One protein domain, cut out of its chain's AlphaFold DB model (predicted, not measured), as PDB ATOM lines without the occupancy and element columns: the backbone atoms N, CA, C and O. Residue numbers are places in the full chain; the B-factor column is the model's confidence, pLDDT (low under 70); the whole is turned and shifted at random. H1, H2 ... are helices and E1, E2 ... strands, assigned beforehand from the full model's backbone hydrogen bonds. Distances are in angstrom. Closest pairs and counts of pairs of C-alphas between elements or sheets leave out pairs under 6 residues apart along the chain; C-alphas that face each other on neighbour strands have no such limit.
ATOM      1  N   SER A   3     -12.940 -53.600  21.926       44.12
ATOM      2  CA  SER A   3     -12.125 -52.443  22.340       44.12
ATOM      3  C   SER A   3     -12.134 -51.274  21.336       44.12
ATOM      4  O   SER A   3     -12.204 -50.120  21.745       44.12
ATOM      5  N   LEU A   4     -12.172 -51.541  20.025       40.12
ATOM      6  CA  LEU A   4     -12.153 -50.485  18.994       40.12
ATOM      7  C   LEU A   4     -13.500 -49.759  18.830       40.12
ATOM      8  O   LEU A   4     -13.527 -48.575  18.501       40.12
ATOM      9  N   ILE A   5     -14.612 -50.435  19.127       45.50
ATOM     10  CA  ILE A   5     -15.962 -49.846  19.105       45.50
ATOM     11  C   ILE A   5     -16.148 -48.874  20.283       45.50
ATOM     12  O   ILE A   5     -16.736 -47.804  20.125       45.50
ATOM     13  N   SER A   6     -15.568 -49.193  21.445       41.25
ATOM     14  CA  SER A   6     -15.615 -48.344  22.642       41.25
ATOM     15  C   SER A   6     -14.893 -47.002  22.438       41.25
ATOM     16  O   SER A   6     -15.406 -45.947  22.817       41.25
ATOM     17  N   GLN A   7     -13.752 -47.013  21.741       43.69
ATOM     18  CA  GLN A   7     -12.972 -45.800  21.481       43.69
ATOM     19  C   GLN A   7     -13.663 -44.849  20.492       43.69
ATOM     20  O   GLN A   7     -13.552 -43.629  20.620       43.69
ATOM     21  N   PHE A   8     -14.431 -45.403  19.549       40.94
ATOM     22  CA  PHE A   8     -15.238 -44.618  18.617       40.94
ATOM     23  C   PHE A   8     -16.443 -43.961  19.314       40.94
ATOM     24  O   PHE A   8     -16.768 -42.819  19.005       40.94
ATOM     25  N   CYS A   9     -17.065 -44.622  20.297       37.97
ATOM     26  CA  CYS A   9     -18.188 -44.059  21.060       37.97
ATOM     27  C   CYS A   9     -17.764 -42.965  22.057       37.97
ATOM     28  O   CYS A   9     -18.423 -41.925  22.131       37.97
ATOM     29  N   ALA A  10     -16.639 -43.136  22.764       42.25
ATOM     30  CA  ALA A  10     -16.160 -42.167  23.759       42.25
ATOM     31  C   ALA A  10     -15.740 -40.817  23.140       42.25
ATOM     32  O   ALA A  10     -15.955 -39.761  23.733       42.25
ATOM     33  N   GLY A  11     -15.197 -40.829  21.916       43.19
ATOM     34  CA  GLY A  11     -14.870 -39.606  21.176       43.19
ATOM     35  C   GLY A  11     -16.094 -38.888  20.595       43.19
ATOM     36  O   GLY A  11     -16.027 -37.686  20.338       43.19
ATOM     37  N   PHE A  12     -17.226 -39.580  20.409       48.47
ATOM     38  CA  PHE A  12     -18.387 -39.079  19.660       48.47
ATOM     39  C   PHE A  12     -19.579 -38.604  20.500       48.47
ATOM     40  O   PHE A  12     -20.569 -38.139  19.937       48.47
ATOM     41  N   GLY A  13     -19.492 -38.671  21.830       40.50
ATOM     42  CA  GLY A  13     -20.528 -38.129  22.715       40.50
ATOM     43  C   GLY A  13     -21.851 -38.900  22.692       40.50
ATOM     44  O   GLY A  13     -22.897 -38.309  22.951       40.50
ATOM     45  N   LEU A  14     -21.824 -40.204  22.400       40.94
ATOM     46  CA  LEU A  14     -22.982 -41.072  22.597       40.94
ATOM     47  C   LEU A  14     -22.730 -41.954  23.832       40.94
ATOM     48  O   LEU A  14     -21.878 -42.835  23.795       40.94
ATOM     49  N   PHE A  15     -23.509 -41.694  24.889       32.66
ATOM     50  CA  PHE A  15     -23.573 -42.380  26.191       32.66
ATOM     51  C   PHE A  15     -22.633 -41.860  27.303       32.66
ATOM     52  O   PHE A  15     -21.419 -42.049  27.282       32.66
ATOM     53  N   SER A  16     -23.241 -41.210  28.304       35.84
ATOM     54  CA  SER A  16     -22.635 -40.921  29.607       35.84
ATOM     55  C   SER A  16     -22.497 -42.199  30.431       35.84
ATOM     56  O   SER A  16     -23.427 -42.997  30.494       35.84
ATOM     57  N   CYS A  40      13.418 -46.770  16.318       48.81
ATOM     58  CA  CYS A  40      12.726 -45.490  16.107       48.81
ATOM     59  C   CYS A  40      11.469 -45.558  15.232       48.81
ATOM     60  O   CYS A  40      10.801 -44.540  15.089       48.81
ATOM     61  N   ASP A  41      11.081 -46.712  14.691       53.75
ATOM     62  CA  ASP A  41       9.951 -46.738  13.747       53.75
ATOM     63  C   ASP A  41       8.581 -46.669  14.454       53.75
ATOM     64  O   ASP A  41       7.677 -45.928  14.066       53.75
ATOM     65  N   GLY A  42       8.449 -47.364  15.591       58.38
ATOM     66  CA  GLY A  42       7.206 -47.378  16.369       58.38
ATOM     67  C   GLY A  42       6.846 -46.024  16.990       58.38
ATOM     68  O   GLY A  42       5.667 -45.685  17.062       58.38
ATOM     69  N   TYR A  43       7.844 -45.231  17.396       67.69
ATOM     70  CA  TYR A  43       7.623 -43.927  18.030       67.69
ATOM     71  C   TYR A  43       7.085 -42.891  17.037       67.69
ATOM     72  O   TYR A  43       6.137 -42.176  17.349       67.69
ATOM     73  N   ILE A  44       7.622 -42.857  15.811       81.56
ATOM     74  CA  ILE A  44       7.182 -41.910  14.776       81.56
ATOM     75  C   ILE A  44       5.752 -42.208  14.322       81.56
ATOM     76  O   ILE A  44       4.970 -41.285  14.096       81.56
ATOM     77  N   TYR A  45       5.385 -43.485  14.184       78.19
ATOM     78  CA  TYR A  45       4.012 -43.842  13.825       78.19
ATOM     79  C   TYR A  45       3.020 -43.523  14.950       78.19
ATOM     80  O   TYR A  45       1.938 -43.001  14.683       78.19
ATOM     81  N   GLN A  46       3.394 -43.789  16.205       79.31
ATOM     82  CA  GLN A  46       2.565 -43.436  17.359       79.31
ATOM     83  C   GLN A  46       2.357 -41.927  17.468       79.31
ATOM     84  O   GLN A  46       1.222 -41.495  17.632       79.31
ATOM     85  N   ASP A  47       3.412 -41.131  17.299       84.69
ATOM     86  CA  ASP A  47       3.320 -39.672  17.330       84.69
ATOM     87  C   ASP A  47       2.378 -39.138  16.239       84.69
ATOM     88  O   ASP A  47       1.471 -38.355  16.519       84.69
ATOM     89  N   LYS A  48       2.489 -39.669  15.013       85.88
ATOM     90  CA  LYS A  48       1.565 -39.357  13.909       85.88
ATOM     91  C   LYS A  48       0.119 -39.732  14.237       85.88
ATOM     92  O   LYS A  48      -0.787 -38.948  13.962       85.88
ATOM     93  N   ALA A  49      -0.110 -40.906  14.829       87.62
ATOM     94  CA  ALA A  49      -1.447 -41.349  15.221       87.62
ATOM     95  C   ALA A  49      -2.036 -40.468  16.336       87.62
ATOM     96  O   ALA A  49      -3.212 -40.100  16.282       87.62
ATOM     97  N   THR A  50      -1.221 -40.079  17.320       87.88
ATOM     98  CA  THR A  50      -1.619 -39.153  18.385       87.88
ATOM     99  C   THR A  50      -1.941 -37.777  17.821       87.88
ATOM    100  O   THR A  50      -3.009 -37.248  18.114       87.88
ATOM    101  N   ASN A  51      -1.076 -37.226  16.968       91.56
ATOM    102  CA  ASN A  51      -1.289 -35.926  16.345       91.56
ATOM    103  C   ASN A  51      -2.581 -35.895  15.516       91.56
ATOM    104  O   ASN A  51      -3.401 -34.996  15.692       91.56
ATOM    105  N   LEU A  52      -2.805 -36.918  14.684       90.06
ATOM    106  CA  LEU A  52      -4.036 -37.048  13.909       90.06
ATOM    107  C   LEU A  52      -5.268 -37.117  14.822       90.06
ATOM    108  O   LEU A  52      -6.252 -36.423  14.574       90.06
ATOM    109  N   SER A  53      -5.208 -37.908  15.897       88.12
ATOM    110  CA  SER A  53      -6.293 -38.000  16.881       88.12
ATOM    111  C   SER A  53      -6.573 -36.655  17.556       88.12
ATOM    112  O   SER A  53      -7.733 -36.284  17.730       88.12
ATOM    113  N   THR A  54      -5.537 -35.886  17.897       91.88
ATOM    114  CA  THR A  54      -5.693 -34.540  18.461       91.88
ATOM    115  C   THR A  54      -6.403 -33.606  17.487       91.88
ATOM    116  O   THR A  54      -7.368 -32.955  17.878       91.88
ATOM    117  N   VAL A  55      -5.974 -33.575  16.222       91.75
ATOM    118  CA  VAL A  55      -6.570 -32.703  15.197       91.75
ATOM    119  C   VAL A  55      -8.026 -33.092  14.930       91.75
ATOM    120  O   VAL A  55      -8.900 -32.235  14.962       91.75
ATOM    121  N   LEU A  56      -8.330 -34.380  14.756       90.25
ATOM    122  CA  LEU A  56      -9.700 -34.841  14.493       90.25
ATOM    123  C   LEU A  56     -10.674 -34.597  15.661       90.25
ATOM    124  O   LEU A  56     -11.888 -34.579  15.449       90.25
ATOM    125  N   ASN A  57     -10.165 -34.407  16.881       89.25
ATOM    126  CA  ASN A  57     -10.971 -34.085  18.059       89.25
ATOM    127  C   ASN A  57     -11.142 -32.579  18.307       89.25
ATOM    128  O   ASN A  57     -11.883 -32.213  19.223       89.25
ATOM    129  N   ASP A  58     -10.506 -31.715  17.512       93.06
ATOM    130  CA  ASP A  58     -10.688 -30.271  17.628       93.06
ATOM    131  C   ASP A  58     -12.153 -29.886  17.336       93.06
ATOM    132  O   ASP A  58     -12.691 -30.235  16.280       93.06
ATOM    133  N   PRO A  59     -12.838 -29.176  18.252       91.00
ATOM    134  CA  PRO A  59     -14.271 -28.924  18.144       91.00
ATOM    135  C   PRO A  59     -14.654 -28.073  16.927       91.00
ATOM    136  O   PRO A  59     -15.808 -28.147  16.501       91.00
ATOM    137  N   ALA A  60     -13.728 -27.291  16.357       93.56
ATOM    138  CA  ALA A  60     -14.007 -26.465  15.188       93.56
ATOM    139  C   ALA A  60     -14.141 -27.302  13.906       93.56
ATOM    140  O   ALA A  60     -14.934 -26.942  13.038       93.56
ATOM    141  N   ILE A  61     -13.420 -28.425  13.801       92.19
ATOM    142  CA  ILE A  61     -13.420 -29.287  12.601       92.19
ATOM    143  C   ILE A  61     -14.058 -30.662  12.813       92.19
ATOM    144  O   ILE A  61     -14.374 -31.354  11.845       92.19
ATOM    145  N   LYS A  62     -14.299 -31.061  14.067       89.50
ATOM    146  CA  LYS A  62     -14.797 -32.392  14.437       89.50
ATOM    147  C   LYS A  62     -16.035 -32.816  13.655       89.50
ATOM    148  O   LYS A  62     -16.086 -33.939  13.159       89.50
ATOM    149  N   ASN A  63     -17.031 -31.942  13.524       91.31
ATOM    150  CA  ASN A  63     -18.286 -32.280  12.847       91.31
ATOM    151  C   ASN A  63     -18.077 -32.570  11.355       91.31
ATOM    152  O   ASN A  63     -18.608 -33.552  10.837       91.31
ATOM    153  N   GLU A  64     -17.276 -31.748  10.680       91.44
ATOM    154  CA  GLU A  64     -16.962 -31.915   9.261       91.44
ATOM    155  C   GLU A  64     -16.117 -33.169   9.032       91.44
ATOM    156  O   GLU A  64     -16.496 -34.038   8.245       91.44
ATOM    157  N   ALA A  65     -15.031 -33.318   9.797       92.00
ATOM    158  CA  ALA A  65     -14.150 -34.477   9.729       92.00
ATOM    159  C   ALA A  65     -14.923 -35.783   9.939       92.00
ATOM    160  O   ALA A  65     -14.766 -36.751   9.199       92.00
ATOM    161  N   THR A  66     -15.835 -35.789  10.905       88.44
ATOM    162  CA  THR A  66     -16.730 -36.918  11.139       88.44
ATOM    163  C   THR A  66     -17.626 -37.198   9.953       88.44
ATOM    164  O   THR A  66     -17.810 -38.360   9.608       88.44
ATOM    165  N   SER A  67     -18.243 -36.170   9.370       91.00
ATOM    166  CA  SER A  67     -19.149 -36.375   8.242       91.00
ATOM    167  C   SER A  67     -18.415 -37.009   7.064       91.00
ATOM    168  O   SER A  67     -18.978 -37.873   6.397       91.00
ATOM    169  N   ILE A  68     -17.155 -36.627   6.848       91.94
ATOM    170  CA  ILE A  68     -16.282 -37.223   5.832       91.94
ATOM    171  C   ILE A  68     -15.934 -38.668   6.205       91.94
ATOM    172  O   ILE A  68     -16.074 -39.568   5.391       91.94
ATOM    173  N   ILE A  69     -15.538 -38.938   7.449       89.50
ATOM    174  CA  ILE A  69     -15.229 -40.310   7.884       89.50
ATOM    175  C   ILE A  69     -16.467 -41.213   7.768       89.50
ATOM    176  O   ILE A  69     -16.366 -42.360   7.339       89.50
ATOM    177  N   ARG A  70     -17.650 -40.693   8.111       87.62
ATOM    178  CA  ARG A  70     -18.922 -41.407   7.970       87.62
ATOM    179  C   ARG A  70     -19.340 -41.596   6.521       87.62
ATOM    180  O   ARG A  70     -20.024 -42.574   6.267       87.62
ATOM    181  N   SER A  71     -18.934 -40.742   5.581       91.88
ATOM    182  CA  SER A  71     -19.243 -40.970   4.163       91.88
ATOM    183  C   SER A  71     -18.488 -42.170   3.584       91.88
ATOM    184  O   SER A  71     -18.956 -42.775   2.624       91.88
ATOM    185  N   LEU A  72     -17.371 -42.567   4.207       92.75
ATOM    186  CA  LEU A  72     -16.646 -43.802   3.884       92.75
ATOM    187  C   LEU A  72     -17.340 -45.067   4.426       92.75
ATOM    188  O   LEU A  72     -16.936 -46.185   4.089       92.75
ATOM    189  N   LEU A  73     -18.356 -44.908   5.281       90.94
ATOM    190  CA  LEU A  73     -19.233 -45.980   5.740       90.94
ATOM    191  C   LEU A  73     -20.518 -45.949   4.911       90.94
ATOM    192  O   LEU A  73     -21.245 -44.962   4.892       90.94
ATOM    193  N   SER A  74     -20.810 -47.053   4.236       89.62
ATOM    194  CA  SER A  74     -22.022 -47.190   3.429       89.62
ATOM    195  C   SER A  74     -23.230 -47.591   4.276       89.62
ATOM    196  O   SER A  74     -24.348 -47.184   3.973       89.62
ATOM    197  N   GLU A  75     -23.024 -48.374   5.340       88.25
ATOM    198  CA  GLU A  75     -24.103 -48.865   6.205       88.25
ATOM    199  C   GLU A  75     -23.571 -49.216   7.605       88.25
ATOM    200  O   GLU A  75     -22.446 -49.703   7.750       88.25
ATOM    201  N   ILE A  76     -24.388 -48.983   8.638       88.44
ATOM    202  CA  ILE A  76     -24.136 -49.408  10.022       88.44
ATOM    203  C   ILE A  76     -25.365 -50.188  10.491       88.44
ATOM    204  O   ILE A  76     -26.457 -49.620  10.563       88.44
ATOM    205  N   ARG A  77     -25.194 -51.470  10.826       87.25
ATOM    206  CA  ARG A  77     -26.265 -52.315  11.370       87.25
ATOM    207  C   ARG A  77     -26.035 -52.600  12.844       87.25
ATOM    208  O   ARG A  77     -24.938 -52.961  13.255       87.25
ATOM    209  N   LEU A  78     -27.096 -52.431  13.626       87.56
ATOM    210  CA  LEU A  78     -27.141 -52.753  15.046       87.56
ATOM    211  C   LEU A  78     -27.985 -54.015  15.204       87.56
ATOM    212  O   LEU A  78     -29.186 -53.992  14.929       87.56
ATOM    213  N   ILE A  79     -27.353 -55.114  15.604       86.38
ATOM    214  CA  ILE A  79     -27.994 -56.423  15.720       86.38
ATOM    215  C   ILE A  79     -27.973 -56.831  17.193       86.38
ATOM    216  O   ILE A  79     -26.895 -56.998  17.757       86.38
ATOM    217  N   PRO A  80     -29.133 -56.987  17.849       85.31
ATOM    218  CA  PRO A  80     -29.168 -57.573  19.178       85.31
ATOM    219  C   PRO A  80     -28.850 -59.073  19.081       85.31
ATOM    220  O   PRO A  80     -29.542 -59.813  18.383       85.31
ATOM    221  N   GLU A  81     -27.825 -59.529  19.793       85.25
ATOM    222  CA  GLU A  81     -27.389 -60.925  19.846       85.25
ATOM    223  C   GLU A  81     -27.241 -61.353  21.311       85.25
ATOM    224  O   GLU A  81     -26.432 -60.802  22.042       85.25
ATOM    225  N   ASN A  82     -28.034 -62.332  21.764       77.56
ATOM    226  CA  ASN A  82     -27.923 -62.947  23.100       77.56
ATOM    227  C   ASN A  82     -27.871 -61.982  24.309       77.56
ATOM    228  O   ASN A  82     -27.363 -62.345  25.365       77.56
ATOM    229  N   GLY A  83     -28.451 -60.786  24.187       83.31
ATOM    230  CA  GLY A  83     -28.435 -59.761  25.239       83.31
ATOM    231  C   GLY A  83     -27.358 -58.687  25.059       83.31
ATOM    232  O   GLY A  83     -27.389 -57.692  25.778       83.31
ATOM    233  N   ASP A  84     -26.486 -58.841  24.065       79.31
ATOM    234  CA  ASP A  84     -25.484 -57.868  23.643       79.31
ATOM    235  C   ASP A  84     -25.892 -57.170  22.333       79.31
ATOM    236  O   ASP A  84     -26.740 -57.649  21.577       79.31
ATOM    237  N   LEU A  85     -25.297 -56.005  22.057       81.75
ATOM    238  CA  LEU A  85     -25.509 -55.262  20.813       81.75
ATOM    239  C   LEU A  85     -24.295 -55.425  19.896       81.75
ATOM    240  O   LEU A  85     -23.247 -54.816  20.122       81.75
ATOM    241  N   ALA A  86     -24.444 -56.219  18.843       83.75
ATOM    242  CA  ALA A  86     -23.455 -56.335  17.786       83.75
ATOM    243  C   ALA A  86     -23.566 -55.147  16.819       83.75
ATOM    244  O   ALA A  86     -24.663 -54.727  16.441       83.75
ATOM    245  N   ILE A  87     -22.415 -54.604  16.414       86.56
ATOM    246  CA  ILE A  87     -22.324 -53.534  15.417       86.56
ATOM    247  C   ILE A  87     -21.624 -54.090  14.184       86.56
ATOM    248  O   ILE A  87     -20.453 -54.467  14.251       86.56
ATOM    249  N   GLU A  88     -22.319 -54.090  13.054       88.25
ATOM    250  CA  GLU A  88     -21.744 -54.418  11.754       88.25
ATOM    251  C   GLU A  88     -21.531 -53.138  10.941       88.25
ATOM    252  O   GLU A  88     -22.431 -52.304  10.812       88.25
ATOM    253  N   LEU A  89     -20.327 -52.985  10.391       89.19
ATOM    254  CA  LEU A  89     -19.932 -51.843   9.571       89.19
ATOM    255  C   LEU A  89     -19.747 -52.291   8.120       89.19
ATOM    256  O   LEU A  89     -19.086 -53.298   7.866       89.19
ATOM    257  N   PHE A  90     -20.262 -51.511   7.171       89.94
ATOM    258  CA  PHE A  90     -20.092 -51.731   5.732       89.94
ATOM    259  C   PHE A  90     -19.516 -50.479   5.064       89.94
ATOM    260  O   PHE A  90     -19.806 -49.357   5.480       89.94
ATOM    261  N   GLY A  91     -18.719 -50.662   4.009       90.81
ATOM    262  CA  GLY A  91     -18.094 -49.582   3.237       90.81
ATOM    263  C   GLY A  91     -16.571 -49.699   3.146       90.81
ATOM    264  O   GLY A  91     -15.978 -50.690   3.578       90.81
ATOM    265  N   GLU A  92     -15.928 -48.673   2.593       92.50
ATOM    266  CA  GLU A  92     -14.472 -48.638   2.389       92.50
ATOM    267  C   GLU A  92     -13.714 -48.654   3.718       92.50
ATOM    268  O   GLU A  92     -12.757 -49.417   3.892       92.50
ATOM    269  N   LEU A  93     -14.192 -47.880   4.700       89.50
ATOM    270  CA  LEU A  93     -13.596 -47.859   6.034       89.50
ATOM    271  C   LEU A  93     -13.716 -49.224   6.728       89.50
ATOM    272  O   LEU A  93     -12.775 -49.653   7.393       89.50
ATOM    273  N   ALA A  94     -14.825 -49.944   6.532       87.44
ATOM    274  CA  ALA A  94     -14.985 -51.298   7.065       87.44
ATOM    275  C   ALA A  94     -13.967 -52.278   6.454       87.44
ATOM    276  O   ALA A  94     -13.402 -53.101   7.175       87.44
ATOM    277  N   GLY A  95     -13.666 -52.146   5.157       86.44
ATOM    278  CA  GLY A  95     -12.620 -52.926   4.486       86.44
ATOM    279  C   GLY A  95     -11.217 -52.661   5.044       86.44
ATOM    280  O   GLY A  95     -10.469 -53.604   5.312       86.44
ATOM    281  N   LEU A  96     -10.876 -51.393   5.296       86.75
ATOM    282  CA  LEU A  96      -9.607 -51.021   5.939       86.75
ATOM    283  C   LEU A  96      -9.502 -51.582   7.362       86.75
ATOM    284  O   LEU A  96      -8.462 -52.122   7.746       86.75
ATOM    285  N   LEU A  97     -10.586 -51.500   8.137       83.44
ATOM    286  CA  LEU A  97     -10.639 -52.059   9.488       83.44
ATOM    287  C   LEU A  97     -10.501 -53.586   9.475       83.44
ATOM    288  O   LEU A  97      -9.761 -54.130  10.296       83.44
ATOM    289  N   ALA A  98     -11.128 -54.274   8.518       83.81
ATOM    290  CA  ALA A  98     -10.987 -55.718   8.342       83.81
ATOM    291  C   ALA A  98      -9.537 -56.127   8.030       83.81
ATOM    292  O   ALA A  98      -9.050 -57.116   8.577       83.81
ATOM    293  N   LEU A  99      -8.817 -55.336   7.224       79.38
ATOM    294  CA  LEU A  99      -7.394 -55.556   6.941       79.38
ATOM    295  C   LEU A  99      -6.504 -55.302   8.171       79.38
ATOM    296  O   LEU A  99      -5.513 -56.000   8.372       79.38
ATOM    297  N   SER A 100      -6.873 -54.332   9.015       72.31
ATOM    298  CA  SER A 100      -6.186 -54.050  10.286       72.31
ATOM    299  C   SER A 100      -6.455 -55.094  11.377       72.31
ATOM    300  O   SER A 100      -5.795 -55.087  12.417       72.31
ATOM    301  N   GLY A 101      -7.399 -56.012  11.136       57.59
ATOM    302  CA  GLY A 101      -7.751 -57.135  11.997       57.59
ATOM    303  C   GLY A 101      -6.675 -58.222  12.054       57.59
ATOM    304  O   GLY A 101      -6.969 -59.401  11.867       57.59
TER     305      GLY A 101
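What this domain is: This is residues 3 to 16 and 40 to 101 of the 130 residues of an uncharacterized protein of Thalassobius mangrovi (UniProt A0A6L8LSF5). The model is a loose, open V: the long helix H2 makes one arm, the two-stranded hairpin of E1 and E2 makes the other, and the short helices H3 and H4 sit where the arms join. Helix H1 lies in the opening between the arms, apart from the other elements, and residues 40 to 52, most of them in H2, stick out. The printed part has 76 residues, with four named helices and two named strands in the order H1, H2, H3, E1, E2, H4; the sheet, E1 - E2, is antiparallel, and the class is mixed, helices and strands. The whole is loose, with a radius of gyration of the C-alphas of 14.5 A, and spans 44 by 30 by 25 A.

Where its parts are: H1 is residues 3 to 12, 15.0 A from first to last C-alpha, beginning at C-alpha 3 at (-12.125, -52.443, 22.340). H2 is residues 41 to 56, 23.0 A long, from C-alpha 41 at (9.951, -46.738, 13.747). H3 is residues 62 to 71, 14.1 A. E1 is residues 73 to 81, 22.1 A, and E2 is residues 84 to 91, 23.2 A. H4 is residues 92 to 100, 12.7 A, ending at C-alpha 100 at (-6.186, -54.050, 10.286).

How they stand to each other: H1 is apart from H2, H3, E1 and H4, and only just apart from E2, with the closest C-alphas 8.2 A apart. H2 and H3 are close but not clearly touching; their closest C-alphas, those of Leu 56 and Lys 62, are 5.7 A apart. Their lines stand about perpendicular at 72 degrees, only just beyond a steep tilt. H3 and H4 are close but not clearly touching, with the closest C-alphas, those of Ile 69 and Leu 93, 7.9 A apart, and they stand about perpendicular at 88 degrees. E1 and E2 form a hairpin, antiparallel at 161 degrees between their directions; N 77 and O 88 are within hydrogen-bond range at 2.9 A, and N 86 and O 79 at 2.8 A. The closest C-alphas of E1 and H4 are those of Leu 73 and Leu 93, 5.9 A apart. H2 is apart from E1, E2 and H4. In H2, H3 and H4 every O i to N i+4 pair is within hydrogen-bond range; in H1, 5 of 6 are.

The domain as a whole: The two C-alphas farthest apart are those of Cys 40 and Asn 82, 44.8 A. Residues 17 to 39 are not printed, and C-alphas 16 and 40 are 38.1 A apart across this cut. The links from H2 to H3, H3 to E1, E1 to E2 and E2 to H4 are tight. The mean pLDDT of the printed part is 77.0; residues 3 to 16, 40 to 43 and 101 are under 70, and the mean of H1 is 43.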